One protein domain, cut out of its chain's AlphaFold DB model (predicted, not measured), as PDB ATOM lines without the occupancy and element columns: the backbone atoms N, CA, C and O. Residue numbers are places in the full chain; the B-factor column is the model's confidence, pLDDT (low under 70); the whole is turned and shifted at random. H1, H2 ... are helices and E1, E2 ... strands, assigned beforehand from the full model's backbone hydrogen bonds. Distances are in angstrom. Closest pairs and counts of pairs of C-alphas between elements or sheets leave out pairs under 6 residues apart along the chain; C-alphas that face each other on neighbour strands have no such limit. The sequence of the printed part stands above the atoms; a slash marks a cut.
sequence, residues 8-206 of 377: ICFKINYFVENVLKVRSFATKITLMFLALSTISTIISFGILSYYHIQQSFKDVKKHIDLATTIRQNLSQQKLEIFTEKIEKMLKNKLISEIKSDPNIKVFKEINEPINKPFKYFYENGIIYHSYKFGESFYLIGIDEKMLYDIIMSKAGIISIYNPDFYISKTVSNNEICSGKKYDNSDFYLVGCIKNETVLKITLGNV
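What this domain is: This is residues 8 to 206 of the 377 residues of an uncharacterized protein of Sulfurihydrogenibium azorense (strain Az-Fu1 / DSM 15241 / OCM 825) (UniProt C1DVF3). Two small antiparallel sheets, E1 E4 E3 E2 and E5 E7 E6, follow one another along a single very long helix, H2, which covers one face of each and makes the length of a rod. H2 runs on past the sheets, where its residues 32 to 43 stand free, and H1 turns off about perpendicular to it at that end; H6 packs on H2 beyond the smaller sheet. The printed part has 199 residues, in the order H1 H2 H3 E1 E2 E3 E4 H4 H5 E5 E6 E7 H6, class mixed, helices and strands. It is extended, with a radius of gyration of the C-alphas of 29.7 A and spans of 100 by 27 by 24 A.

Where its parts are: The larger sheet holds E1, residues 104 to 110, E2, 120 to 123, E3, 126 to 133, 21.7 A, and E4, 136 to 143, 22.8 A. The smaller holds E5, 164 to 168, E6, 176 to 181, and E7, 188 to 193. H2, residues 25 to 91, is 94.6 A long, from C-alpha 25 at (78.746, -19.989, -8.888) to C-alpha 91 at (-0.598, 15.045, 28.878), with a kink of 29 degrees near residue 51. H1 is residues 8 to 18, H3 95 to 100, H4 144 to 151, H5 157 to 161 and H6 195 to 206, ending at (53.153, -4.076, 6.991).

How they stand to each other: E2 E3 E4 form a meander, each strand the antiparallel neighbour of the one before, and with E1 beside E4 a Greek key. N 105 and O 141 are 2.8 A apart, N 127 and O 142 2.8 A, N 121 and O 128 3.0 A. H2 is on this strongly twisted sheet, over E4 and E3, at a height of 11.5 A. It is also on the other, over E7 and E6, at 6.6 A; there N 166 and O 190 are 2.9 A apart, N 178 and O 191 2.9 A. H2 is the hub. With residues 86 to 90 alone it touches H3, closest C-alphas Ile 86 and Ile 98, 6.9 A. With 71 to 79 alone it touches H4, Ser 75 and Leu 147, 5.9 A; with 60 to 67 alone H5, His 63 and Ile 158, 6.4 A; with 45 to 60 alone H6, Ser 49 and Val 206, 6.0 A, at a steep tilt of 42 degrees, opposite ways. H1 and H2 are close but not clearly touching. Every O i to N i+4 pair is within hydrogen-bond range in H1, H2, H3 and H6; in H4 it is 1 of 4, with 4 of 5 O i to N i+3 pairs, and in H5 0 of 1, with 1 of 2.

The domain as a whole: The C-alphas of Arg 23 and Glu 135, the two farthest apart, are 100.6 A apart. The printed part has no cut, and no link is long. The pLDDT is under 70 in 37 residues, among them 8 to 20, 22 to 29 and 106 to 116.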
ATOM      1  N   ILE A   8      86.474 -17.361   7.566       46.97
ATOM      2  CA  ILE A   8      85.007 -17.274   7.602       46.97
ATOM      3  C   ILE A   8      84.439 -17.538   6.206       46.97
ATOM      4  O   ILE A   8      83.582 -18.407   6.059       46.97
ATOM      5  N   CYS A   9      84.982 -16.884   5.175       46.81
ATOM      6  CA  CYS A   9      84.580 -17.119   3.786       46.81
ATOM      7  C   CYS A   9      84.782 -18.585   3.363       46.81
ATOM      8  O   CYS A   9      83.901 -19.161   2.724       46.81
ATOM      9  N   PHE A  10      85.886 -19.222   3.779       47.78
ATOM     10  CA  PHE A  10      86.129 -20.643   3.507       47.78
ATOM     11  C   PHE A  10      85.106 -21.560   4.185       47.78
ATOM     12  O   PHE A  10      84.599 -22.482   3.550       47.78
ATOM     13  N   LYS A  11      84.764 -21.302   5.457       56.25
ATOM     14  CA  LYS A  11      83.739 -22.077   6.179       56.25
ATOM     15  C   LYS A  11      82.358 -21.940   5.540       56.25
ATOM     16  O   LYS A  11      81.664 -22.943   5.401       56.25
ATOM     17  N   ILE A  12      81.979 -20.728   5.132       58.59
ATOM     18  CA  ILE A  12      80.698 -20.472   4.461       58.59
ATOM     19  C   ILE A  12      80.660 -21.192   3.108       58.59
ATOM     20  O   ILE A  12      79.698 -21.903   2.833       58.59
ATOM     21  N   ASN A  13      81.712 -21.082   2.289       53.00
ATOM     22  CA  ASN A  13      81.741 -21.758   0.990       53.00
ATOM     23  C   ASN A  13      81.753 -23.292   1.131       53.00
ATOM     24  O   ASN A  13      81.012 -23.967   0.425       53.00
ATOM     25  N   TYR A  14      82.507 -23.838   2.094       56.38
ATOM     26  CA  TYR A  14      82.498 -25.272   2.410       56.38
ATOM     27  C   TYR A  14      81.104 -25.753   2.835       56.38
ATOM     28  O   TYR A  14      80.649 -26.801   2.385       56.38
ATOM     29  N   PHE A  15      80.402 -24.986   3.673       65.75
ATOM     30  CA  PHE A  15      79.033 -25.302   4.078       65.75
ATOM     31  C   PHE A  15      78.070 -25.295   2.881       65.75
ATOM     32  O   PHE A  15      77.306 -26.240   2.693       65.75
ATOM     33  N   VAL A  16      78.134 -24.270   2.027       59.56
ATOM     34  CA  VAL A  16      77.268 -24.155   0.841       59.56
ATOM     35  C   VAL A  16      77.523 -25.287  -0.165       59.56
ATOM     36  O   VAL A  16      76.581 -25.857  -0.715       59.56
ATOM     37  N   GLU A  17      78.781 -25.666  -0.383       51.28
ATOM     38  CA  GLU A  17      79.127 -26.729  -1.332       51.28
ATOM     39  C   GLU A  17      78.850 -28.137  -0.796       51.28
ATOM     40  O   GLU A  17      78.400 -28.989  -1.563       51.28
ATOM     41  N   ASN A  18      79.093 -28.392   0.494       54.56
ATOM     42  CA  ASN A  18      79.043 -29.749   1.052       54.56
ATOM     43  C   ASN A  18      77.746 -30.067   1.799       54.56
ATOM     44  O   ASN A  18      77.299 -31.210   1.759       54.56
ATOM     45  N   VAL A  19      77.120 -29.078   2.445       69.81
ATOM     46  CA  VAL A  19      75.841 -29.266   3.153       69.81
ATOM     47  C   VAL A  19      74.676 -28.967   2.219       69.81
ATOM     48  O   VAL A  19      73.811 -29.817   2.026       69.81
ATOM     49  N   LEU A  20      74.679 -27.792   1.579       63.62
ATOM     50  CA  LEU A  20      73.611 -27.399   0.648       63.62
ATOM     51  C   LEU A  20      73.780 -28.010  -0.754       63.62
ATOM     52  O   LEU A  20      72.870 -27.909  -1.573       63.62
ATOM     53  N   LYS A  21      74.919 -28.662  -1.036       71.06
ATOM     54  CA  LYS A  21      75.252 -29.288  -2.331       71.06
ATOM     55  C   LYS A  21      75.223 -28.317  -3.522       71.06
ATOM     56  O   LYS A  21      75.059 -28.736  -4.668       71.06
ATOM     57  N   VAL A  22      75.428 -27.020  -3.283       55.75
ATOM     58  CA  VAL A  22      75.393 -25.991  -4.330       55.75
ATOM     59  C   VAL A  22      76.802 -25.704  -4.835       55.75
ATOM     60  O   VAL A  22      77.585 -25.002  -4.197       55.75
ATOM     61  N   ARG A  23      77.124 -26.240  -6.017       54.47
ATOM     62  CA  ARG A  23      78.457 -26.107  -6.635       54.47
ATOM     63  C   ARG A  23      78.556 -24.959  -7.644       54.47
ATOM     64  O   ARG A  23      79.618 -24.367  -7.789       54.47
ATOM     65  N   SER A  24      77.451 -24.615  -8.309       55.28
ATOM     66  CA  SER A  24      77.424 -23.563  -9.335       55.28
ATOM     67  C   SER A  24      77.585 -22.167  -8.730       55.28
ATOM     68  O   SER A  24      76.857 -21.787  -7.814       55.28
ATOM     69  N   PHE A  25      78.508 -21.378  -9.288       55.59
ATOM     70  CA  PHE A  25      78.746 -19.989  -8.888       55.59
ATOM     71  C   PHE A  25      77.491 -19.117  -9.031       55.59
ATOM     72  O   PHE A  25      77.184 -18.331  -8.136       55.59
ATOM     73  N   ALA A  26      76.715 -19.312 -10.103       55.78
ATOM     74  CA  ALA A  26      75.467 -18.584 -10.322       55.78
ATOM     75  C   ALA A  26      74.455 -18.853  -9.198       55.78
ATOM     76  O   ALA A  26      73.905 -17.921  -8.622       55.78
ATOM     77  N   THR A  27      74.280 -20.118  -8.812       64.12
ATOM     78  CA  THR A  27      73.341 -20.514  -7.753       64.12
ATOM     79  C   THR A  27      73.771 -19.999  -6.376       64.12
ATOM     80  O   THR A  27      72.921 -19.625  -5.572       64.12
ATOM     81  N   LYS A  28      75.082 -19.915  -6.108       68.44
ATOM     82  CA  LYS A  28      75.611 -19.297  -4.879       68.44
ATOM     83  C   LYS A  28      75.310 -17.804  -4.813       68.44
ATOM     84  O   LYS A  28      74.917 -17.313  -3.758       68.44
ATOM     85  N   ILE A  29      75.447 -17.096  -5.935       69.44
ATOM     86  CA  ILE A  29      75.063 -15.684  -6.033       69.44
ATOM     87  C   ILE A  29      73.562 -15.530  -5.772       69.44
ATOM     88  O   ILE A  29      73.176 -14.700  -4.952       69.44
ATOM     89  N   THR A  30      72.716 -16.355  -6.395       74.06
ATOM     90  CA  THR A  30      71.264 -16.326  -6.161       74.06
ATOM     91  C   THR A  30      70.922 -16.556  -4.689       74.06
ATOM     92  O   THR A  30      70.124 -15.811  -4.129       74.06
ATOM     93  N   LEU A  31      71.565 -17.529  -4.035       73.75
ATOM     94  CA  LEU A  31      71.400 -17.798  -2.603       73.75
ATOM     95  C   LEU A  31      71.830 -16.622  -1.724       73.75
ATOM     96  O   LEU A  31      71.144 -16.307  -0.756       73.75
ATOM     97  N   MET A  32      72.931 -15.952  -2.068       78.00
ATOM     98  CA  MET A  32      73.384 -14.760  -1.352       78.00
ATOM     99  C   MET A  32      72.345 -13.636  -1.442       78.00
ATOM    100  O   MET A  32      72.003 -13.038  -0.424       78.00
ATOM    101  N   PHE A  33      71.796 -13.381  -2.633       78.81
ATOM    102  CA  PHE A  33      70.730 -12.393  -2.810       78.81
ATOM    103  C   PHE A  33      69.438 -12.796  -2.099       78.81
ATOM    104  O   PHE A  33      68.795 -11.944  -1.490       78.81
ATOM    105  N   LEU A  34      69.080 -14.081  -2.108       83.00
ATOM    106  CA  LEU A  34      67.914 -14.589  -1.390       83.00
ATOM    107  C   LEU A  34      68.066 -14.404   0.128       83.00
ATOM    108  O   LEU A  34      67.122 -13.980   0.791       83.00
ATOM    109  N   ALA A  35      69.257 -14.668   0.672       81.69
ATOM    110  CA  ALA A  35      69.569 -14.472   2.087       81.69
ATOM    111  C   ALA A  35      69.550 -12.984   2.471       81.69
ATOM    112  O   ALA A  35      68.952 -12.605   3.476       81.69
ATOM    113  N   LEU A  36      70.146 -12.123   1.639       84.19
ATOM    114  CA  LEU A  36      70.072 -10.670   1.812       84.19
ATOM    115  C   LEU A  36      68.624 -10.176   1.756       84.19
ATOM    116  O   LEU A  36      68.246  -9.326   2.561       84.19
ATOM    117  N   SER A  37      67.804 -10.749   0.869       83.00
ATOM    118  CA  SER A  37      66.371 -10.475   0.809       83.00
ATOM    119  C   SER A  37      65.689 -10.816   2.114       83.00
ATOM    120  O   SER A  37      65.023  -9.963   2.680       83.00
ATOM    121  N   THR A  38      65.867 -12.040   2.609       85.00
ATOM    122  CA  THR A  38      65.183 -12.502   3.822       85.00
ATOM    123  C   THR A  38      65.582 -11.666   5.032       85.00
ATOM    124  O   THR A  38      64.709 -11.226   5.774       85.00
ATOM    125  N   ILE A  39      66.875 -11.375   5.200       87.38
ATOM    126  CA  ILE A  39      67.363 -10.511   6.284       87.38
ATOM    127  C   ILE A  39      66.771  -9.100   6.160       87.38
ATOM    128  O   ILE A  39      66.265  -8.559   7.144       87.38
ATOM    129  N   SER A  40      66.780  -8.520   4.957       88.19
ATOM    130  CA  SER A  40      66.206  -7.196   4.695       88.19
ATOM    131  C   SER A  40      64.707  -7.151   5.003       88.19
ATOM    132  O   SER A  40      64.256  -6.241   5.696       88.19
ATOM    133  N   THR A  41      63.941  -8.153   4.561       87.50
ATOM    134  CA  THR A  41      62.501  -8.245   4.828       87.50
ATOM    135  C   THR A  41      62.224  -8.386   6.323       87.50
ATOM    136  O   THR A  41      61.335  -7.705   6.819       87.50
ATOM    137  N   ILE A  42      62.989  -9.199   7.062       89.12
ATOM    138  CA  ILE A  42      62.812  -9.371   8.517       89.12
ATOM    139  C   ILE A  42      63.071  -8.057   9.262       89.12
ATOM    140  O   ILE A  42      62.272  -7.663  10.113       89.12
ATOM    141  N   ILE A  43      64.161  -7.356   8.934       89.25
ATOM    142  CA  ILE A  43      64.499  -6.071   9.564       89.25
ATOM    143  C   ILE A  43      63.434  -5.019   9.234       89.25
ATOM    144  O   ILE A  43      62.937  -4.340  10.132       89.25
ATOM    145  N   SER A  44      63.060  -4.909   7.957       89.62
ATOM    146  CA  SER A  44      62.024  -3.983   7.492       89.62
ATOM    147  C   SER A  44      60.688  -4.261   8.180       89.62
ATOM    148  O   SER A  44      60.081  -3.335   8.713       89.62
ATOM    149  N   PHE A  45      60.295  -5.531   8.275       90.75
ATOM    150  CA  PHE A  45      59.083  -5.950   8.966       90.75
ATOM    151  C   PHE A  45      59.105  -5.561  10.441       90.75
ATOM    152  O   PHE A  45      58.112  -5.032  10.930       90.75
ATOM    153  N   GLY A  46      60.222  -5.758  11.147       88.38
ATOM    154  CA  GLY A  46      60.349  -5.358  12.550       88.38
ATOM    155  C   GLY A  46      60.169  -3.851  12.755       88.38
ATOM    156  O   GLY A  46      59.379  -3.430  13.601       88.38
ATOM    157  N   ILE A  47      60.855  -3.037  11.946       89.94
ATOM    158  CA  ILE A  47      60.796  -1.570  12.034       89.94
ATOM    159  C   ILE A  47      59.402  -1.060  11.650       89.94
ATOM    160  O   ILE A  47      58.783  -0.318  12.410       89.94
ATOM    161  N   LEU A  48      58.885  -1.476  10.491       90.81
ATOM    162  CA  LEU A  48      57.577  -1.044  10.002       90.81
ATOM    163  C   LEU A  48      56.456  -1.506  10.932       90.81
ATOM    164  O   LEU A  48      55.558  -0.718  11.218       90.81
ATOM    165  N   SER A  49      56.530  -2.727  11.473       89.81
ATOM    166  CA  SER A  49      55.552  -3.210  12.455       89.81
ATOM    167  C   SER A  49      55.495  -2.282  13.657       89.81
ATOM    168  O   SER A  49      54.410  -1.858  14.037       89.81
ATOM    169  N   TYR A  50      56.644  -1.908  14.225       88.81
ATOM    170  CA  TYR A  50      56.689  -1.022  15.387       88.81
ATOM    171  C   TYR A  50      55.984   0.321  15.129       88.81
ATOM    172  O   TYR A  50      55.117   0.725  15.909       88.81
ATOM    173  N   TYR A  51      56.301   0.985  14.012       88.75
ATOM    174  CA  TYR A  51      55.712   2.282  13.672       88.75
ATOM    175  C   TYR A  51      54.228   2.181  13.301       88.75
ATOM    176  O   TYR A  51      53.401   2.906  13.859       88.75
ATOM    177  N   HIS A  52      53.868   1.265  12.399       89.06
ATOM    178  CA  HIS A  52      52.493   1.140  11.916       89.06
ATOM    179  C   HIS A  52      51.539   0.642  12.993       89.06
ATOM    180  O   HIS A  52      50.401   1.101  13.031       89.06
ATOM    181  N   ILE A  53      51.976  -0.245  13.892       89.94
ATOM    182  CA  ILE A  53      51.150  -0.686  15.019       89.94
ATOM    183  C   ILE A  53      50.823   0.516  15.905       89.94
ATOM    184  O   ILE A  53      49.648   0.811  16.110       89.94
ATOM    185  N   GLN A  54      51.826   1.266  16.376       89.31
ATOM    186  CA  GLN A  54      51.570   2.419  17.246       89.31
ATOM    187  C   GLN A  54      50.656   3.463  16.600       89.31
ATOM    188  O   GLN A  54      49.776   4.010  17.268       89.31
ATOM    189  N   GLN A  55      50.861   3.741  15.313       90.06
ATOM    190  CA  GLN A  55      50.043   4.700  14.583       90.06
ATOM    191  C   GLN A  55      48.613   4.185  14.372       90.06
ATOM    192  O   GLN A  55      47.665   4.890  14.704       90.06
ATOM    193  N   SER A  56      48.454   2.929  13.951       89.50
ATOM    194  CA  SER A  56      47.149   2.287  13.751       89.50
ATOM    195  C   SER A  56      46.320   2.266  15.037       89.50
ATOM    196  O   SER A  56      45.162   2.670  15.027       89.50
ATOM    197  N   PHE A  57      46.918   1.921  16.183       89.56
ATOM    198  CA  PHE A  57      46.225   1.978  17.476       89.56
ATOM    199  C   PHE A  57      45.737   3.396  17.824       89.56
ATOM    200  O   PHE A  57      44.616   3.558  18.315       89.56
ATOM    201  N   LYS A  58      46.542   4.436  17.562       90.25
ATOM    202  CA  LYS A  58      46.148   5.837  17.797       90.25
ATOM    203  C   LYS A  58      45.036   6.288  16.851       90.25
ATOM    204  O   LYS A  58      44.066   6.897  17.304       90.25
ATOM    205  N   ASP A  59      45.158   5.966  15.568       90.19
ATOM    206  CA  ASP A  59      44.199   6.360  14.538       90.19
ATOM    207  C   ASP A  59      42.855   5.658  14.746       90.19
ATOM    208  O   ASP A  59      41.811   6.312  14.785       90.19
ATOM    209  N   VAL A  60      42.871   4.345  14.993       90.12
ATOM    210  CA  VAL A  60      41.670   3.566  15.318       90.12
ATOM    211  C   VAL A  60      40.989   4.122  16.568       90.12
ATOM    212  O   VAL A  60      39.776   4.323  16.543       90.12
ATOM    213  N   LYS A  61      41.748   4.459  17.622       90.38
ATOM    214  CA  LYS A  61      41.198   5.082  18.838       90.38
ATOM    215  C   LYS A  61      40.519   6.427  18.552       90.38
ATOM    216  O   LYS A  61      39.446   6.702  19.083       90.38
ATOM    217  N   LYS A  62      41.113   7.266  17.703       90.69
ATOM    218  CA  LYS A  62      40.518   8.550  17.300       90.69
ATOM    219  C   LYS A  62      39.236   8.346  16.491       90.69
ATOM    220  O   LYS A  62      38.249   9.048  16.699       90.69
ATOM    221  N   HIS A  63      39.241   7.384  15.575       89.12
ATOM    222  CA  HIS A  63      38.090   7.108  14.727       89.12
ATOM    223  C   HIS A  63      36.928   6.468  15.495       89.12
ATOM    224  O   HIS A  63      35.785   6.872  15.274       89.12
ATOM    225  N   ILE A  64      37.192   5.530  16.413       90.88
ATOM    226  CA  ILE A  64      36.136   4.972  17.270       90.88
ATOM    227  C   ILE A  64      35.553   6.057  18.177       90.88
ATOM    228  O   ILE A  64      34.338   6.132  18.295       90.88
ATOM    229  N   ASP A  65      36.372   6.972  18.712       91.12
ATOM    230  CA  ASP A  65      35.875   8.093  19.522       91.12
ATOM    231  C   ASP A  65      34.921   9.007  18.747       91.12
ATOM    232  O   ASP A  65      33.852   9.374  19.247       91.12
ATOM    233  N   LEU A  66      35.272   9.325  17.499       91.00
ATOM    234  CA  LEU A  66      34.424  10.116  16.616       91.00
ATOM    235  C   LEU A  66      33.098   9.403  16.328       91.00
ATOM    236  O   LEU A  66      32.038  10.018  16.435       91.00
ATOM    237  N   ALA A  67      33.131   8.111  15.991       90.62
ATOM    238  CA  ALA A  67      31.903   7.372  15.712       90.62
ATOM    239  C   ALA A  67      31.030   7.168  16.944       90.62
ATOM    240  O   ALA A  67      29.817   7.321  16.826       90.62
ATOM    241  N   THR A  68      31.614   6.877  18.107       91.25
ATOM    242  CA  THR A  68      30.862   6.801  19.364       91.25
ATOM    243  C   THR A  68      30.208   8.149  19.665       91.25
ATOM    244  O   THR A  68      29.033   8.177  20.005       91.25
ATOM    245  N   THR A  69      30.909   9.271  19.460       92.56
ATOM    246  CA  THR A  69      30.344  10.620  19.663       92.56
ATOM    247  C   THR A  69      29.174  10.896  18.720       92.56
ATOM    248  O   THR A  69      28.102  11.298  19.161       92.56
ATOM    249  N   ILE A  70      29.346  10.646  17.418       90.69
ATOM    250  CA  ILE A  70      28.291  10.877  16.422       90.69
ATOM    251  C   ILE A  70      27.066  10.013  16.732       90.69
ATOM    252  O   ILE A  70      25.947  10.518  16.752       90.69
ATOM    253  N   ARG A  71      27.273   8.718  16.993       91.19
ATOM    254  CA  ARG A  71      26.174   7.794  17.289       91.19
ATOM    255  C   ARG A  71      25.473   8.161  18.583       91.19
ATOM    256  O   ARG A  71      24.253   8.171  18.570       91.19
ATOM    257  N   GLN A  72      26.217   8.508  19.635       93.88
ATOM    258  CA  GLN A  72      25.644   8.906  20.920       93.88
ATOM    259  C   GLN A  72      24.786  10.163  20.773       93.88
ATOM    260  O   GLN A  72      23.671  10.177  21.280       93.88
ATOM    261  N   ASN A  73      25.251  11.173  20.031       94.00
ATOM    262  CA  ASN A  73      24.464  12.375  19.760       94.00
ATOM    263  C   ASN A  73      23.162  12.046  19.011       94.00
ATOM    264  O   ASN A  73      22.093  12.524  19.383       94.00
ATOM    265  N   LEU A  74      23.231  11.203  17.978       92.31
ATOM    266  CA  LEU A  74      22.054  10.808  17.198       92.31
ATOM    267  C   LEU A  74      21.066   9.969  18.023       92.31
ATOM    268  O   LEU A  74      19.856  10.183  17.952       92.31
ATOM    269  N   SER A  75      21.557   9.025  18.826       93.19
ATOM    270  CA  SER A  75      20.713   8.194  19.686       93.19
ATOM    271  C   SER A  75      20.142   8.981  20.868       93.19
ATOM    272  O   SER A  75      19.003   8.725  21.252       93.19
ATOM    273  N   GLN A  76      20.878   9.959  21.408       94.44
ATOM    274  CA  GLN A  76      20.387  10.913  22.411       94.44
ATOM    275  C   GLN A  76      19.216  11.719  21.845       94.44
ATOM    276  O   GLN A  76      18.142  11.725  22.440       94.44
ATOM    277  N   GLN A  77      19.382  12.320  20.662       94.31
ATOM    278  CA  GLN A  77      18.315  13.074  19.997       94.31
ATOM    279  C   GLN A  77      17.075  12.207  19.754       94.31
ATOM    280  O   GLN A  77      15.952  12.637  20.012       94.31
ATOM    281  N   LYS A  78      17.261  10.960  19.299       92.19
ATOM    282  CA  LYS A  78      16.147  10.022  19.104       92.19
ATOM    283  C   LYS A  78      15.433   9.703  20.420       92.19
ATOM    284  O   LYS A  78      14.203   9.700  20.446       92.19
ATOM    285  N   LEU A  79      16.180   9.473  21.500       92.38
ATOM    286  CA  LEU A  79      15.626   9.226  22.834       92.38
ATOM    287  C   LEU A  79      14.843  10.443  23.360       92.38
ATOM    288  O   LEU A  79      13.754  10.288  23.910       92.38
ATOM    289  N   GLU A  80      15.353  11.655  23.157       92.44
ATOM    290  CA  GLU A  80      14.693  12.902  23.562       92.44
ATOM    291  C   GLU A  80      13.396  13.149  22.790       92.44
ATOM    292  O   GLU A  80      12.346  13.309  23.408       92.44
ATOM    293  N   ILE A  81      13.421  13.068  21.456       91.00
ATOM    294  CA  ILE A  81      12.217  13.211  20.619       91.00
ATOM    295  C   ILE A  81      11.149  12.195  21.033       91.00
ATOM    296  O   ILE A  81       9.954  12.504  21.096       91.00
ATOM    297  N   PHE A  82      11.573  10.966  21.316       87.06
ATOM    298  CA  PHE A  82      10.667   9.898  21.705       87.06
ATOM    299  C   PHE A  82      10.064  10.126  23.094       87.06
ATOM    300  O   PHE A  82       8.851  10.008  23.267       87.06
ATOM    301  N   THR A  83      10.885  10.509  24.071       88.81
ATOM    302  CA  THR A  83      10.416  10.809  25.431       88.81
ATOM    303  C   THR A  83       9.481  12.016  25.438       88.81
ATOM    304  O   THR A  83       8.407  11.929  26.025       88.81
ATOM    305  N   GLU A  84       9.778  13.078  24.685       89.56
ATOM    306  CA  GLU A  84       8.866  14.215  24.501       89.56
ATOM    307  C   GLU A  84       7.526  13.811  23.877       89.56
ATOM    308  O   GLU A  84       6.470  14.312  24.278       89.56
ATOM    309  N   LYS A  85       7.540  12.905  22.891       87.38
ATOM    310  CA  LYS A  85       6.316  12.375  22.275       87.38
ATOM    311  C   LYS A  85       5.467  11.631  23.305       87.38
ATOM    312  O   LYS A  85       4.263  11.877  23.376       87.38
ATOM    313  N   ILE A  86       6.085  10.775  24.122       84.88
ATOM    314  CA  ILE A  86       5.394  10.048  25.196       84.88
ATOM    315  C   ILE A  86       4.827  11.025  26.230       84.88
ATOM    316  O   ILE A  86       3.659  10.914  26.595       84.88
ATOM    317  N   GLU A  87       5.605  12.018  26.664       85.62
ATOM    318  CA  GLU A  87       5.146  13.039  27.612       85.62
ATOM    319  C   GLU A  87       3.942  13.825  27.070       85.62
ATOM    320  O   GLU A  87       2.971  14.050  27.795       85.62
ATOM    321  N   LYS A  88       3.952  14.198  25.782       86.38
ATOM    322  CA  LYS A  88       2.808  14.847  25.116       86.38
ATOM    323  C   LYS A  88       1.578  13.935  25.068       86.38
ATOM    324  O   LYS A  88       0.474  14.393  25.362       86.38
ATOM    325  N   MET A  89       1.753  12.656  24.742       82.94
ATOM    326  CA  MET A  89       0.661  11.674  24.729       82.94
ATOM    327  C   MET A  89       0.067  11.459  26.131       82.94
ATOM    328  O   MET A  89      -1.157  11.418  26.269       82.94
ATOM    329  N   LEU A  90       0.902  11.410  27.178       79.25
ATOM    330  CA  LEU A  90       0.449  11.334  28.573       79.25
ATOM    331  C   LEU A  90      -0.355  12.578  28.971       79.25
ATOM    332  O   LEU A  90      -1.447  12.439  29.524       79.25
ATOM    333  N   LYS A  91       0.126  13.783  28.627       81.69
ATOM    334  CA  LYS A  91      -0.598  15.045  28.878       81.69
ATOM    335  C   LYS A  91      -1.973  15.079  28.211       81.69
ATOM    336  O   LYS A  91      -2.931  15.558  28.813       81.69
ATOM    337  N   ASN A  92      -2.081  14.523  27.006       83.81
ATOM    338  CA  ASN A  92      -3.329  14.448  26.244       83.81
ATOM    339  C   ASN A  92      -4.232  13.268  26.654       83.81
ATOM    340  O   ASN A  92      -5.230  13.007  25.987       83.81
ATOM    341  N   LYS A  93      -3.908  12.555  27.746       78.06
ATOM    342  CA  LYS A  93      -4.644  11.384  28.258       78.06
ATOM    343  C   LYS A  93      -4.723  10.201  27.272       78.06
ATOM    344  O   LYS A  93      -5.585   9.337  27.420       78.06
ATOM    345  N   LEU A  94      -3.784  10.089  26.328       79.25
ATOM    346  CA  LEU A  94      -3.702   9.010  25.326       79.25
ATOM    347  C   LEU A  94      -2.903   7.795  25.840       79.25
ATOM    348  O   LEU A  94      -2.030   7.250  25.167       79.25
ATOM    349  N   ILE A  95      -3.181   7.357  27.071       73.81
ATOM    350  CA  ILE A  95      -2.427   6.277  27.738       73.81
ATOM    351  C   ILE A  95      -2.591   4.932  27.007       73.81
ATOM    352  O   ILE A  95      -1.661   4.125  26.983       73.81
ATOM    353  N   SER A  96      -3.760   4.682  26.412       71.75
ATOM    354  CA  SER A  96      -4.037   3.476  25.620       71.75
ATOM    355  C   SER A  96      -3.130   3.362  24.395       71.75
ATOM    356  O   SER A  96      -2.673   2.264  24.091       71.75
ATOM    357  N   GLU A  97      -2.818   4.482  23.739       74.19
ATOM    358  CA  GLU A  97      -1.929   4.518  22.573       74.19
ATOM    359  C   GLU A  97      -0.479   4.228  22.970       74.19
ATOM    360  O   GLU A  97       0.187   3.422  22.326       74.19
ATOM    361  N   ILE A  98      -0.007   4.780  24.092       74.88
ATOM    362  CA  ILE A  98       1.349   4.507  24.601       74.88
ATOM    363  C   ILE A  98       1.510   3.027  24.969       74.88
ATOM    364  O   ILE A  98       2.530   2.418  24.663       74.88
ATOM    365  N   LYS A  99       0.495   2.429  25.606       74.06
ATOM    366  CA  LYS A  99       0.501   1.004  25.981       74.06
ATOM    367  C   LYS A  99       0.414   0.055  24.784       74.06
ATOM    368  O   LYS A  99       0.664  -1.134  24.957       74.06
ATOM    369  N   SER A 100       0.024   0.557  23.612       75.31
ATOM    370  CA  SER A 100      -0.064  -0.236  22.384       75.31
ATOM    371  C   SER A 100       1.266  -0.344  21.627       75.31
ATOM    372  O   SER A 100       1.392  -1.223  20.776       75.31
ATOM    373  N   ASP A 101       2.267   0.492  21.940       73.44
ATOM    374  CA  ASP A 101       3.598   0.400  21.328       73.44
ATOM    375  C   ASP A 101       4.387  -0.776  21.937       73.44
ATOM    376  O   ASP A 101       4.642  -0.788  23.144       73.44
ATOM    377  N   PRO A 102       4.815  -1.769  21.133       75.12
ATOM    378  CA  PRO A 102       5.500  -2.960  21.632       75.12
ATOM    379  C   PRO A 102       6.881  -2.677  22.243       75.12
ATOM    380  O   PRO A 102       7.395  -3.513  22.988       75.12
ATOM    381  N   ASN A 103       7.487  -1.523  21.948       76.56
ATOM    382  CA  ASN A 103       8.797  -1.142  22.475       76.56
ATOM    383  C   ASN A 103       8.710  -0.307  23.760       76.56
ATOM    384  O   ASN A 103       9.743   0.062  24.327       76.56
ATOM    385  N   ILE A 104       7.492  -0.001  24.217       71.81
ATOM    386  CA  ILE A 104       7.238   0.806  25.405       71.81
ATOM    387  C   ILE A 104       6.541  -0.051  26.456       71.81
ATOM    388  O   ILE A 104       5.510  -0.678  26.218       71.81
ATOM    389  N   LYS A 105       7.069  -0.026  27.675       73.81
ATOM    390  CA  LYS A 105       6.407  -0.595  28.848       73.81
ATOM    391  C   LYS A 105       6.096   0.521  29.827       73.81
ATOM    392  O   LYS A 105       6.999   1.122  30.396       73.81
ATOM    393  N   VAL A 106       4.812   0.793  30.036       68.88
ATOM    394  CA  VAL A 106       4.364   1.725  31.077       68.88
ATOM    395  C   VAL A 106       4.075   0.924  32.338       68.88
ATOM    396  O   VAL A 106       3.081   0.198  32.404       68.88
ATOM    397  N   PHE A 107       4.935   1.062  33.340       68.44
ATOM    398  CA  PHE A 107       4.681   0.525  34.670       68.44
ATOM    399  C   PHE A 107       3.789   1.531  35.424       68.44
ATOM    400  O   PHE A 107       3.997   2.741  35.328       68.44
ATOM    401  N   LYS A 108       2.721   1.037  36.071       61.41
ATOM    402  CA  LYS A 108       1.699   1.844  36.772       61.41
ATOM    403  C   LYS A 108       2.314   2.813  37.795       61.41
ATOM    404  O   LYS A 108       3.402   2.551  38.295       61.41
ATOM    405  N   GLU A 109       1.547   3.870  38.090       54.81
ATOM    406  CA  GLU A 109       1.693   4.820  39.206       54.81
ATOM    407  C   GLU A 109       2.604   4.323  40.324       54.81
ATOM    408  O   GLU A 109       2.250   3.414  41.076       54.81
ATOM    409  N   ILE A 110       3.779   4.932  40.431       56.97
ATOM    410  CA  ILE A 110       4.609   4.766  41.616       56.97
ATOM    411  C   ILE A 110       4.148   5.831  42.609       56.97
ATOM    412  O   ILE A 110       4.078   7.011  42.262       56.97
ATOM    413  N   ASN A 111       3.828   5.424  43.838       48.75
ATOM    414  CA  ASN A 111       3.421   6.354  44.898       48.75
ATOM    415  C   ASN A 111       4.570   7.275  45.340       48.75
ATOM    416  O   ASN A 111       4.333   8.295  45.980       48.75
ATOM    417  N   GLU A 112       5.810   6.932  44.985       53.75
ATOM    418  CA  GLU A 112       7.010   7.666  45.364       53.75
ATOM    419  C   GLU A 112       7.921   7.911  44.151       53.75
ATOM    420  O   GLU A 112       8.045   7.048  43.274       53.75
ATOM    421  N   PRO A 113       8.577   9.082  44.076       58.06
ATOM    422  CA  PRO A 113       9.553   9.358  43.036       58.06
ATOM    423  C   PRO A 113      10.728   8.384  43.145       58.06
ATOM    424  O   PRO A 113      11.287   8.171  44.222       58.06
ATOM    425  N   ILE A 114      11.164   7.839  42.010       64.38
ATOM    426  CA  ILE A 114      12.453   7.150  41.933       64.38
ATOM    427  C   ILE A 114      13.525   8.202  42.213       64.38
ATOM    428  O   ILE A 114      13.792   9.061  41.374       64.38
ATOM    429  N   ASN A 115      14.114   8.155  43.406       62.28
ATOM    430  CA  ASN A 115      15.066   9.151  43.890       62.28
ATOM    431  C   ASN A 115      16.451   8.927  43.254       62.28
ATOM    432  O   ASN A 115      17.418   8.556  43.917       62.28
ATOM    433  N   LYS A 116      16.525   9.063  41.926       68.50
ATOM    434  CA  LYS A 116      17.760   8.957  41.149       68.50
ATOM    435  C   LYS A 116      18.126  10.345  40.606       68.50
ATOM    436  O   LYS A 116      17.257  11.036  40.084       68.50
ATOM    437  N   PRO A 117      19.402  10.763  40.680       73.06
ATOM    438  CA  PRO A 117      19.841  12.092  40.243       73.06
ATOM    439  C   PRO A 117      19.906  12.253  38.710       73.06
ATOM    440  O   PRO A 117      20.554  13.169  38.212       73.06
ATOM    441  N   PHE A 118      19.288  11.352  37.947       78.19
ATOM    442  CA  PHE A 118      19.357  11.289  36.489       78.19
ATOM    443  C   PHE A 118      17.965  11.079  35.890       78.19
ATOM    444  O   PHE A 118      17.132  10.378  36.460       78.19
ATOM    445  N   LYS A 119      17.742  11.687  34.718       84.19
ATOM    446  CA  LYS A 119      16.503  11.593  33.934       84.19
ATOM    447  C   LYS A 119      16.309  10.184  33.367       84.19
ATOM    448  O   LYS A 119      15.190   9.681  33.365       84.19
ATOM    449  N   TYR A 120      17.395   9.553  32.918       89.25
ATOM    450  CA  TYR A 120      17.372   8.222  32.312       89.25
ATOM    451  C   TYR A 120      18.194   7.218  33.112       89.25
ATOM    452  O   TYR A 120      19.315   7.524  33.520       89.25
ATOM    453  N   PHE A 121      17.685   5.997  33.277       89.00
ATOM    454  CA  PHE A 121      18.464   4.909  33.863       89.00
ATOM    455  C   PHE A 121      18.377   3.617  33.068       89.00
ATOM    456  O   PHE A 121      17.309   3.257  32.589       89.00
ATOM    457  N   TYR A 122      19.491   2.910  32.932       89.44
ATOM    458  CA  TYR A 122      19.568   1.682  32.143       89.44
ATOM    459  C   TYR A 122      19.567   0.437  33.031       89.44
ATOM    460  O   TYR A 122      20.313   0.367  34.009       89.44
ATOM    461  N   GLU A 123      18.759  -0.567  32.705       87.50
ATOM    462  CA  GLU A 123      18.769  -1.857  33.398       87.50
ATOM    463  C   GLU A 123      18.231  -2.973  32.493       87.50
ATOM    464  O   GLU A 123      17.142  -2.854  31.937       87.50
ATOM    465  N   ASN A 124      18.991  -4.065  32.346       85.75
ATOM    466  CA  ASN A 124      18.600  -5.269  31.598       85.75
ATOM    467  C   ASN A 124      18.079  -4.997  30.168       85.75
ATOM    468  O   ASN A 124      17.065  -5.562  29.760       85.75
ATOM    469  N   GLY A 125      18.753  -4.122  29.410       84.06
ATOM    470  CA  GLY A 125      18.353  -3.773  28.037       84.06
ATOM    471  C   GLY A 125      17.180  -2.793  27.942       84.06
ATOM    472  O   GLY A 125      16.647  -2.571  26.858       84.06
ATOM    473  N   ILE A 126      16.754  -2.201  29.061       86.94
ATOM    474  CA  ILE A 126      15.648  -1.243  29.112       86.94
ATOM    475  C   ILE A 126      16.167   0.098  29.633       86.94
ATOM    476  O   ILE A 126      16.840   0.165  30.663       86.94
ATOM    477  N   ILE A 127      15.831   1.170  28.920       90.12
ATOM    478  CA  ILE A 127      16.067   2.556  29.321       90.12
ATOM    479  C   ILE A 127      14.800   3.071  29.993       90.12
ATOM    480  O   ILE A 127      13.743   3.162  29.375       90.12
ATOM    481  N   TYR A 128      14.901   3.424  31.260       87.88
ATOM    482  CA  TYR A 128      13.792   3.914  32.053       87.88
ATOM    483  C   TYR A 128      13.799   5.440  32.145       87.88
ATOM    484  O   TYR A 128      14.844   6.051  32.374       87.88
ATOM    485  N   HIS A 129      12.614   6.032  32.021       88.00
ATOM    486  CA  HIS A 129      12.332   7.458  32.186       88.00
ATOM    487  C   HIS A 129      11.183   7.632  33.181       88.00
ATOM    488  O   HIS A 129      10.132   7.003  33.026       88.00
ATOM    489  N   SER A 130      11.369   8.466  34.206       81.12
ATOM    490  CA  SER A 130      10.299   8.797  35.154       81.12
ATOM    491  C   SER A 130       9.656  10.131  34.793       81.12
ATOM    492  O   SER A 130      10.355  11.139  34.678       81.12
ATOM    493  N   TYR A 131       8.330  10.164  34.693       80.56
ATOM    494  CA  TYR A 131       7.579  11.368  34.355       80.56
ATOM    495  C   TYR A 131       6.457  11.639  35.363       80.56
ATOM    496  O   TYR A 131       5.654  10.753  35.653       80.56
ATOM    497  N   LYS A 132       6.374  12.869  35.886       77.00
ATOM    498  CA  LYS A 132       5.293  13.293  36.788       77.00
ATOM    499  C   LYS A 132       4.173  13.960  35.994       77.00
ATOM    500  O   LYS A 132       4.415  14.940  35.291       77.00
ATOM    501  N   PHE A 133       2.945  13.480  36.167       73.38
ATOM    502  CA  PHE A 133       1.748  14.093  35.594       73.38
ATOM    503  C   PHE A 133       0.612  14.103  36.618       73.38
ATOM    504  O   PHE A 133       0.179  13.049  37.078       73.38
ATOM    505  N   GLY A 134       0.125  15.294  36.976       73.38
ATOM    506  CA  GLY A 134      -0.812  15.452  38.093       73.38
ATOM    507  C   GLY A 134      -0.160  15.077  39.429       73.38
ATOM    508  O   GLY A 134       0.958  15.508  39.723       73.38
ATOM    509  N   GLU A 135      -0.853  14.259  40.221       71.62
ATOM    510  CA  GLU A 135      -0.357  13.704  41.494       71.62
ATOM    511  C   GLU A 135       0.440  12.399  41.308       71.62
ATOM    512  O   GLU A 135       1.047  11.895  42.248       71.62
ATOM    513  N   SER A 136       0.504  11.898  40.074       71.00
ATOM    514  CA  SER A 136       0.963  10.556  39.727       71.00
ATOM    515  C   SER A 136       2.363  10.559  39.105       71.00
ATOM    516  O   SER A 136       2.683  11.414  38.270       71.00
ATOM    517  N   PHE A 137       3.189   9.563  39.442       74.56
ATOM    518  CA  PHE A 137       4.468   9.303  38.768       74.56
ATOM    519  C   PHE A 137       4.370   8.087  37.848       74.56
ATOM    520  O   PHE A 137       3.984   6.999  38.268       74.56
ATOM    521  N   TYR A 138       4.776   8.260  36.593       75.12
ATOM    522  CA  TYR A 138       4.827   7.210  35.583       75.12
ATOM    523  C   TYR A 138       6.267   6.764  35.364       75.12
ATOM    524  O   TYR A 138       7.152   7.598  35.164       75.12
ATOM    525  N   LEU A 139       6.488   5.450  35.345       81.62
ATOM    526  CA  LEU A 139       7.753   4.860  34.926       81.62
ATOM    527  C   LEU A 139       7.598   4.248  33.539       81.62
ATOM    528  O   LEU A 139       6.827   3.308  33.330       81.62
ATOM    529  N   ILE A 140       8.353   4.791  32.596       84.94
ATOM    530  CA  ILE A 140       8.331   4.390  31.198       84.94
ATOM    531  C   ILE A 140       9.618   3.622  30.919       84.94
ATOM    532  O   ILE A 140      10.701   4.187  31.024       84.94
ATOM    533  N   GLY A 141       9.504   2.344  30.573       85.88
ATOM    534  CA  GLY A 141      10.599   1.540  30.043       85.88
ATOM    535  C   GLY A 141      10.600   1.574  28.516       85.88
ATOM    536  O   GLY A 141       9.582   1.275  27.895       85.88
ATOM    537  N   ILE A 142      11.738   1.922  27.930       87.94
ATOM    538  CA  ILE A 142      11.995   1.986  26.490       87.94
ATOM    539  C   ILE A 142      12.998   0.877  26.161       87.94
ATOM    540  O   ILE A 142      14.082   0.842  26.746       87.94
ATOM    541  N   ASP A 143      12.653  -0.039  25.257       87.00
ATOM    542  CA  ASP A 143      13.590  -1.075  24.799       87.00
ATOM    543  C   ASP A 143      14.783  -0.419  24.073       87.00
ATOM    544  O   ASP A 143      14.598   0.399  23.164       87.00
ATOM    545  N   GLU A 144      16.017  -0.771  24.447       86.69
ATOM    546  CA  GLU A 144      17.227  -0.240  23.802       86.69
ATOM    547  C   GLU A 144      17.274  -0.513  22.290       86.69
ATOM    548  O   GLU A 144      17.906   0.241  21.543       86.69
ATOM    549  N   LYS A 145      16.558  -1.545  21.821       87.75
ATOM    550  CA  LYS A 145      16.430  -1.890  20.398       87.75
ATOM    551  C   LYS A 145      15.875  -0.748  19.562       87.75
ATOM    552  O   LYS A 145      16.176  -0.677  18.372       87.75
ATOM    553  N   MET A 146      15.136   0.187  20.160       85.56
ATOM    554  CA  MET A 146      14.676   1.388  19.456       85.56
ATOM    555  C   MET A 146      15.822   2.274  18.962       85.56
ATOM    556  O   MET A 146      15.622   3.074  18.047       85.56
ATOM    557  N   LEU A 147      17.013   2.146  19.548       87.81
ATOM    558  CA  LEU A 147      18.206   2.901  19.175       87.81
ATOM    559  C   LEU A 147      19.146   2.101  18.255       87.81
ATOM    560  O   LEU A 147      20.140   2.652  17.781       87.81
ATOM    561  N   TYR A 148      18.866   0.818  17.988       85.81
ATOM    562  CA  TYR A 148      19.794  -0.081  17.287       85.81
ATOM    563  C   TYR A 148      20.074   0.324  15.842       85.81
ATOM    564  O   TYR A 148      21.190   0.141  15.374       85.81
ATOM    565  N   ASP A 149      19.109   0.893  15.129       82.69
ATOM    566  CA  ASP A 149      19.304   1.402  13.767       82.69
ATOM    567  C   ASP A 149      20.406   2.475  13.695       82.69
ATOM    568  O   ASP A 149      21.209   2.492  12.760       82.69
ATOM    569  N   ILE A 150      20.495   3.323  14.722       83.56
ATOM    570  CA  ILE A 150      21.542   4.339  14.866       83.56
ATOM    571  C   ILE A 150      22.831   3.711  15.409       83.56
ATOM    572  O   ILE A 150      23.915   3.927  14.859       83.56
ATOM    573  N   ILE A 151      22.717   2.913  16.472       83.19
ATOM    574  CA  ILE A 151      23.855   2.323  17.187       83.19
ATOM    575  C   ILE A 151      24.612   1.316  16.317       83.19
ATOM    576  O   ILE A 151      25.837   1.298  16.369       83.19
ATOM    577  N   MET A 152      23.925   0.530  15.484       76.50
ATOM    578  CA  MET A 152      24.494  -0.536  14.642       76.50
ATOM    579  C   MET A 152      24.724  -0.121  13.186       76.50
ATOM    580  O   MET A 152      25.154  -0.943  12.373       76.50
ATOM    581  N   SER A 153      24.469   1.141  12.826       74.12
ATOM    582  CA  SER A 153      24.720   1.640  11.470       74.12
ATOM    583  C   SER A 153      26.145   1.291  11.017       74.12
ATOM    584  O   SER A 153      27.100   1.482  11.758       74.12
ATOM    585  N   LYS A 154      26.346   0.758   9.808       64.50
ATOM    586  CA  LYS A 154      27.694   0.381   9.323       64.50
ATOM    587  C   LYS A 154      28.447   1.527   8.637       64.50
ATOM    588  O   LYS A 154      29.520   1.307   8.082       64.50
ATOM    589  N   ALA A 155      27.914   2.748   8.657       57.09
ATOM    590  CA  ALA A 155      28.529   3.876   7.966       57.09
ATOM    591  C   ALA A 155      29.795   4.386   8.688       57.09
ATOM    592  O   ALA A 155      29.791   4.595   9.905       57.09
ATOM    593  N   GLY A 156      30.870   4.621   7.923       62.62
ATOM    594  CA  GLY A 156      32.071   5.335   8.371       62.62
ATOM    595  C   GLY A 156      33.398   4.576   8.225       62.62
ATOM    596  O   GLY A 156      33.441   3.382   7.923       62.62
ATOM    597  N   ILE A 157      34.495   5.299   8.484       59.91
ATOM    598  CA  ILE A 157      35.904   4.869   8.333       59.91
ATOM    599  C   ILE A 157      36.238   3.614   9.166       59.91
ATOM    600  O   ILE A 157      37.149   2.861   8.834       59.91
ATOM    601  N   ILE A 158      35.477   3.348  10.229       70.19
ATOM    602  CA  ILE A 158      35.763   2.263  11.182       70.19
ATOM    603  C   ILE A 158      35.134   0.934  10.757       70.19
ATOM    604  O   ILE A 158      35.450  -0.100  11.331       70.19
ATOM    605  N   SER A 159      34.282   0.926   9.728       73.69
ATOM    606  CA  SER A 159      33.620  -0.287   9.222       73.69
ATOM    607  C   SER A 159      34.601  -1.411   8.863       73.69
ATOM    608  O   SER A 159      34.284  -2.581   9.066       73.69
ATOM    609  N   ILE A 160      35.820  -1.060   8.435       78.00
ATOM    610  CA  ILE A 160      36.923  -1.990   8.138       78.00
ATOM    611  C   ILE A 160      37.314  -2.833   9.366       78.00
ATOM    612  O   ILE A 160      37.721  -3.983   9.226       78.00
ATOM    613  N   TYR A 161      37.165  -2.278  10.570       81.56
ATOM    614  CA  TYR A 161      37.512  -2.932  11.832       81.56
ATOM    615  C   TYR A 161      36.325  -3.634  12.502       81.56
ATOM    616  O   TYR A 161      36.517  -4.249  13.548       81.56
ATOM    617  N   ASN A 162      35.126  -3.543  11.911       84.25
ATOM    618  CA  ASN A 162      33.872  -4.099  12.426       84.25
ATOM    619  C   ASN A 162      33.673  -3.860  13.944       84.25
ATOM    620  O   ASN A 162      33.679  -4.820  14.713       84.25
ATOM    621  N   PRO A 163      33.557  -2.590  14.377       86.94
ATOM    622  CA  PRO A 163      33.382  -2.228  15.781       86.94
ATOM    623  C   PRO A 163      32.046  -2.721  16.341       86.94
ATOM    624  O   PRO A 163      31.017  -2.626  15.667       86.94
ATOM    625  N   ASP A 164      32.067  -3.139  17.602       88.25
ATOM    626  CA  ASP A 164      30.873  -3.491  18.363       88.25
ATOM    627  C   ASP A 164      30.409  -2.267  19.159       88.25
ATOM    628  O   ASP A 164      31.172  -1.697  19.944       88.25
ATOM    629  N   PHE A 165      29.159  -1.849  18.948       89.31
ATOM    630  CA  PHE A 165      28.543  -0.747  19.685       89.31
ATOM    631  C   PHE A 165      27.412  -1.256  20.571       89.31
ATOM    632  O   PHE A 165      26.553  -2.006  20.115       89.31
ATOM    633  N   TYR A 166      27.388  -0.824  21.828       89.62
ATOM    634  CA  TYR A 166      26.387  -1.244  22.805       89.62
ATOM    635  C   TYR A 166      26.213  -0.207  23.919       89.62
ATOM    636  O   TYR A 166      27.057   0.671  24.116       89.62
ATOM    637  N   ILE A 167      25.100  -0.295  24.650       91.06
ATOM    638  CA  ILE A 167      24.842   0.537  25.828       91.06
ATOM    639  C   ILE A 167      25.373  -0.183  27.067       91.06
ATOM    640  O   ILE A 167      25.151  -1.376  27.251       91.06
ATOM    641  N   SER A 168      26.103   0.531  27.920       90.69
ATOM    642  CA  SER A 168      26.661  -0.036  29.149       90.69
ATOM    643  C   SER A 168      26.825   1.021  30.232       90.69
ATOM    644  O   SER A 168      26.990   2.204  29.945       90.69
ATOM    645  N   LYS A 169      26.830   0.594  31.498       88.75
ATOM    646  CA  LYS A 169      27.191   1.455  32.640       88.75
ATOM    647  C   LYS A 169      28.698   1.608  32.816       88.75
ATOM    648  O   LYS A 169      29.151   2.528  33.488       88.75
ATOM    649  N   THR A 170      29.474   0.704  32.227       84.62
ATOM    650  CA  THR A 170      30.931   0.660  32.339       84.62
ATOM    651  C   THR A 170      31.581   0.562  30.967       84.62
ATOM    652  O   THR A 170      31.031  -0.020  30.027       84.62
ATOM    653  N   VAL A 171      32.778   1.131  30.854       79.62
ATOM    654  CA  VAL A 171      33.628   0.991  29.670       79.62
ATOM    655  C   VAL A 171      34.552  -0.206  29.889       79.62
ATOM    656  O   VAL A 171      35.130  -0.351  30.965       79.62
ATOM    657  N   SER A 172      34.661  -1.085  28.891       75.00
ATOM    658  CA  SER A 172      35.569  -2.237  28.940       75.00
ATOM    659  C   SER A 172      37.034  -1.792  28.824       75.00
ATOM    660  O   SER A 172      37.339  -0.865  28.076       75.00
ATOM    661  N   ASN A 173      37.943  -2.476  29.532       68.56
ATOM    662  CA  ASN A 173      39.379  -2.156  29.558       68.56
ATOM    663  C   ASN A 173      40.242  -3.034  28.632       68.56
ATOM    664  O   ASN A 173      41.412  -2.722  28.421       68.56
ATOM    665  N   ASN A 174      39.705  -4.133  28.091       70.00
ATOM    666  CA  ASN A 174      40.503  -5.140  27.371       70.00
ATOM    667  C   ASN A 174      40.589  -4.905  25.852       70.00
ATOM    668  O   ASN A 174      41.274  -5.641  25.142       70.00
ATOM    669  N   GLU A 175      39.913  -3.880  25.346       83.12
ATOM    670  CA  GLU A 175      39.759  -3.579  23.921       83.12
ATOM    671  C   GLU A 175      40.020  -2.087  23.661       83.12
ATOM    672  O   GLU A 175      40.059  -1.277  24.592       83.12
ATOM    673  N   ILE A 176      40.188  -1.694  22.393       85.88
ATOM    674  CA  ILE A 176      40.208  -0.269  22.042       85.88
ATOM    675  C   ILE A 176      38.772   0.238  22.114       85.88
ATOM    676  O   ILE A 176      38.018   0.132  21.147       85.88
ATOM    677  N   CYS A 177      38.406   0.788  23.265       89.62
ATOM    678  CA  CYS A 177      37.068   1.298  23.509       89.62
ATOM    679  C   CYS A 177      37.040   2.828  23.586       89.62
ATOM    680  O   CYS A 177      37.968   3.475  24.082       89.62
ATOM    681  N   SER A 178      35.927   3.401  23.136       90.31
ATOM    682  CA  SER A 178      35.494   4.748  23.499       90.31
ATOM    683  C   SER A 178      34.094   4.678  24.096       90.31
ATOM    684  O   SER A 178      33.218   4.008  23.550       90.31
ATOM    685  N   GLY A 179      33.900   5.365  25.222       91.81
ATOM    686  CA  GLY A 179      32.610   5.520  25.883       91.81
ATOM    687  C   GLY A 179      32.185   6.984  25.897       91.81
ATOM    688  O   GLY A 179      32.965   7.850  26.298       91.81
ATOM    689  N   LYS A 180      30.944   7.263  25.493       93.75
ATOM    690  CA  LYS A 180      30.326   8.595  25.590       93.75
ATOM    691  C   LYS A 180      29.055   8.498  26.417       93.75
ATOM    692  O   LYS A 180      28.202   7.656  26.150       93.75
ATOM    693  N   LYS A 181      28.975   9.313  27.468       93.75
ATOM    694  CA  LYS A 181      27.852   9.301  28.408       93.75
ATOM    695  C   LYS A 181      26.633   9.939  27.748       93.75
ATOM    696  O   LYS A 181      26.795  10.947  27.071       93.75
ATOM    697  N   TYR A 182      25.446   9.377  27.958       92.88
ATOM    698  CA  TYR A 182      24.205  10.057  27.579       92.88
ATOM    699  C   TYR A 182      23.893  11.172  28.587       92.88
ATOM    700  O   TYR A 182      24.174  11.032  29.787       92.88
ATOM    701  N   ASP A 183      23.290  12.264  28.129       92.31
ATOM    702  CA  ASP A 183      23.000  13.410  28.990       92.31
ATOM    703  C   ASP A 183      21.940  13.050  30.038       92.31
ATOM    704  O   ASP A 183      20.939  12.395  29.741       92.31
ATOM    705  N   ASN A 184      22.172  13.468  31.287       89.69
ATOM    706  CA  ASN A 184      21.314  13.162  32.439       89.69
ATOM    707  C   ASN A 184      20.993  11.663  32.594       89.69
ATOM    708  O   ASN A 184      19.871  11.303  32.951       89.69
ATOM    709  N   SER A 185      21.971  10.792  32.333       91.06
ATOM    710  CA  SER A 185      21.815   9.336  32.416       91.06
ATOM    711  C   SER A 185      22.842   8.654  33.337       91.06
ATOM    712  O   SER A 185      23.843   9.266  33.732       91.06
ATOM    713  N   ASP A 186      22.625   7.371  33.647       91.81
ATOM    714  CA  ASP A 186      23.596   6.493  34.324       91.81
ATOM    715  C   ASP A 186      24.362   5.545  33.379       91.81
ATOM    716  O   ASP A 186      25.046   4.631  33.844       91.81
ATOM    717  N   PHE A 187      24.278   5.759  32.061       92.69
ATOM    718  CA  PHE A 187      24.837   4.854  31.056       92.69
ATOM    719  C   PHE A 187      25.572   5.577  29.922       92.69
ATOM    720  O   PHE A 187      25.501   6.794  29.735       92.69
ATOM    721  N   TYR A 188      26.319   4.790  29.155       93.56
ATOM    722  CA  TYR A 188      27.193   5.222  28.076       93.56
ATOM    723  C   TYR A 188      26.835   4.476  26.796       93.56
ATOM    724  O   TYR A 188      26.465   3.302  26.839       93.56
ATOM    725  N   LEU A 189      27.024   5.133  25.655       93.00
ATOM    726  CA  LEU A 189      27.267   4.422  24.411       93.00
ATOM    727  C   LEU A 189      28.741   4.031  24.390       93.00
ATOM    728  O   LEU A 189      29.614   4.895  24.493       93.00
ATOM    729  N   VAL A 190      29.010   2.741  24.250       91.94
ATOM    730  CA  VAL A 190      30.359   2.192  24.161       91.94
ATOM    731  C   VAL A 190      30.557   1.629  22.762       91.94
ATOM    732  O   VAL A 190      29.725   0.870  22.275       91.94
ATOM    733  N   GLY A 191      31.649   2.026  22.114       90.88
ATOM    734  CA  GLY A 191      32.134   1.431  20.873       90.88
ATOM    735  C   GLY A 191      33.492   0.795  21.121       90.88
ATOM    736  O   GLY A 191      34.405   1.498  21.561       90.88
ATOM    737  N   CYS A 192      33.629  -0.502  20.848       90.12
ATOM    738  CA  CYS A 192      34.859  -1.254  21.080       90.12
ATOM    739  C   CYS A 192      35.339  -1.985  19.824       90.12
ATOM    740  O   CYS A 192      34.556  -2.410  18.973       90.12
ATOM    741  N   ILE A 193      36.661  -2.114  19.714       89.88
ATOM    742  CA  ILE A 193      37.336  -2.877  18.666       89.88
ATOM    743  C   ILE A 193      38.357  -3.797  19.320       89.88
ATOM    744  O   ILE A 193      39.208  -3.359  20.101       89.88
ATOM    745  N   LYS A 194      38.321  -5.073  18.935       89.25
ATOM    746  CA  LYS A 194      39.296  -6.071  19.375       89.25
ATOM    747  C   LYS A 194      40.702  -5.707  18.901       89.25
ATOM    748  O   LYS A 194      40.931  -5.497  17.708       89.25
ATOM    749  N   ASN A 195      41.662  -5.727  19.827       87.81
ATOM    750  CA  ASN A 195      43.080  -5.482  19.530       87.81
ATOM    751  C   ASN A 195      43.603  -6.417  18.426       87.81
ATOM    752  O   ASN A 195      44.365  -5.993  17.559       87.81
ATOM    753  N   GLU A 196      43.151  -7.675  18.422       89.38
ATOM    754  CA  GLU A 196      43.507  -8.683  17.416       89.38
ATOM    755  C   GLU A 196      43.115  -8.268  15.996       89.38
ATOM    756  O   GLU A 196      43.891  -8.463  15.061       89.38
ATOM    757  N   THR A 197      41.940  -7.654  15.825       88.50
ATOM    758  CA  THR A 197      41.464  -7.187  14.517       88.50
ATOM    759  C   THR A 197      42.373  -6.087  13.976       88.50
ATOM    760  O   THR A 197      42.794  -6.139  12.819       88.50
ATOM    761  N   VAL A 198      42.736  -5.124  14.830       88.38
ATOM    762  CA  VAL A 198      43.646  -4.026  14.472       88.38
ATOM    763  C   VAL A 198      45.031  -4.563  14.127       88.38
ATOM    764  O   VAL A 198      45.588  -4.201  13.088       88.38
ATOM    765  N   LEU A 199      45.565  -5.474  14.944       89.75
ATOM    766  CA  LEU A 199      46.856  -6.112  14.699       89.75
ATOM    767  C   LEU A 199      46.862  -6.893  13.387       89.75
ATOM    768  O   LEU A 199      47.769  -6.708  12.583       89.75
ATOM    769  N   LYS A 200      45.845  -7.718  13.127       90.25
ATOM    770  CA  LYS A 200      45.764  -8.545  11.916       90.25
ATOM    771  C   LYS A 200      45.773  -7.699  10.643       90.25
ATOM    772  O   LYS A 200      46.530  -7.994   9.720       90.25
ATOM    773  N   ILE A 201      44.957  -6.645  10.600       88.75
ATOM    774  CA  ILE A 201      44.878  -5.743   9.441       88.75
ATOM    775  C   ILE A 201      46.199  -4.984   9.270       88.75
ATOM    776  O   ILE A 201      46.742  -4.916   8.168       88.75
ATOM    777  N   THR A 202      46.752  -4.465  10.368       90.12
ATOM    778  CA  THR A 202      47.995  -3.685  10.338       90.12
ATOM    779  C   THR A 202      49.186  -4.540   9.908       90.12
ATOM    780  O   THR A 202      49.930  -4.139   9.020       90.12
ATOM    781  N   LEU A 203      49.343  -5.742  10.471       89.69
ATOM    782  CA  LEU A 203      50.416  -6.672  10.112       89.69
ATOM    783  C   LEU A 203      50.307  -7.145   8.659       89.69
ATOM    784  O   LEU A 203      51.332  -7.307   8.002       89.69
ATOM    785  N   GLY A 204      49.088  -7.322   8.138       89.06
ATOM    786  CA  GLY A 204      48.871  -7.632   6.723       89.06
ATOM    787  C   GLY A 204      49.410  -6.538   5.796       89.06
ATOM    788  O   GLY A 204      50.124  -6.838   4.837       89.06
ATOM    789  N   ASN A 205      49.136  -5.272   6.118       87.31
ATOM    790  CA  ASN A 205      49.661  -4.130   5.363       87.31
ATOM    791  C   ASN A 205      51.186  -4.017   5.497       87.31
ATOM    792  O   ASN A 205      51.888  -3.933   4.492       87.31
ATOM    793  N   VAL A 206      51.708  -4.128   6.721       91.00
ATOM    794  CA  VAL A 206      53.153  -4.076   6.991       91.00
ATOM    795  C   VAL A 206      53.908  -5.173   6.248       91.00
ATOM    796  O   VAL A 206      54.985  -4.920   5.710       91.00
TER     797      VAL A 206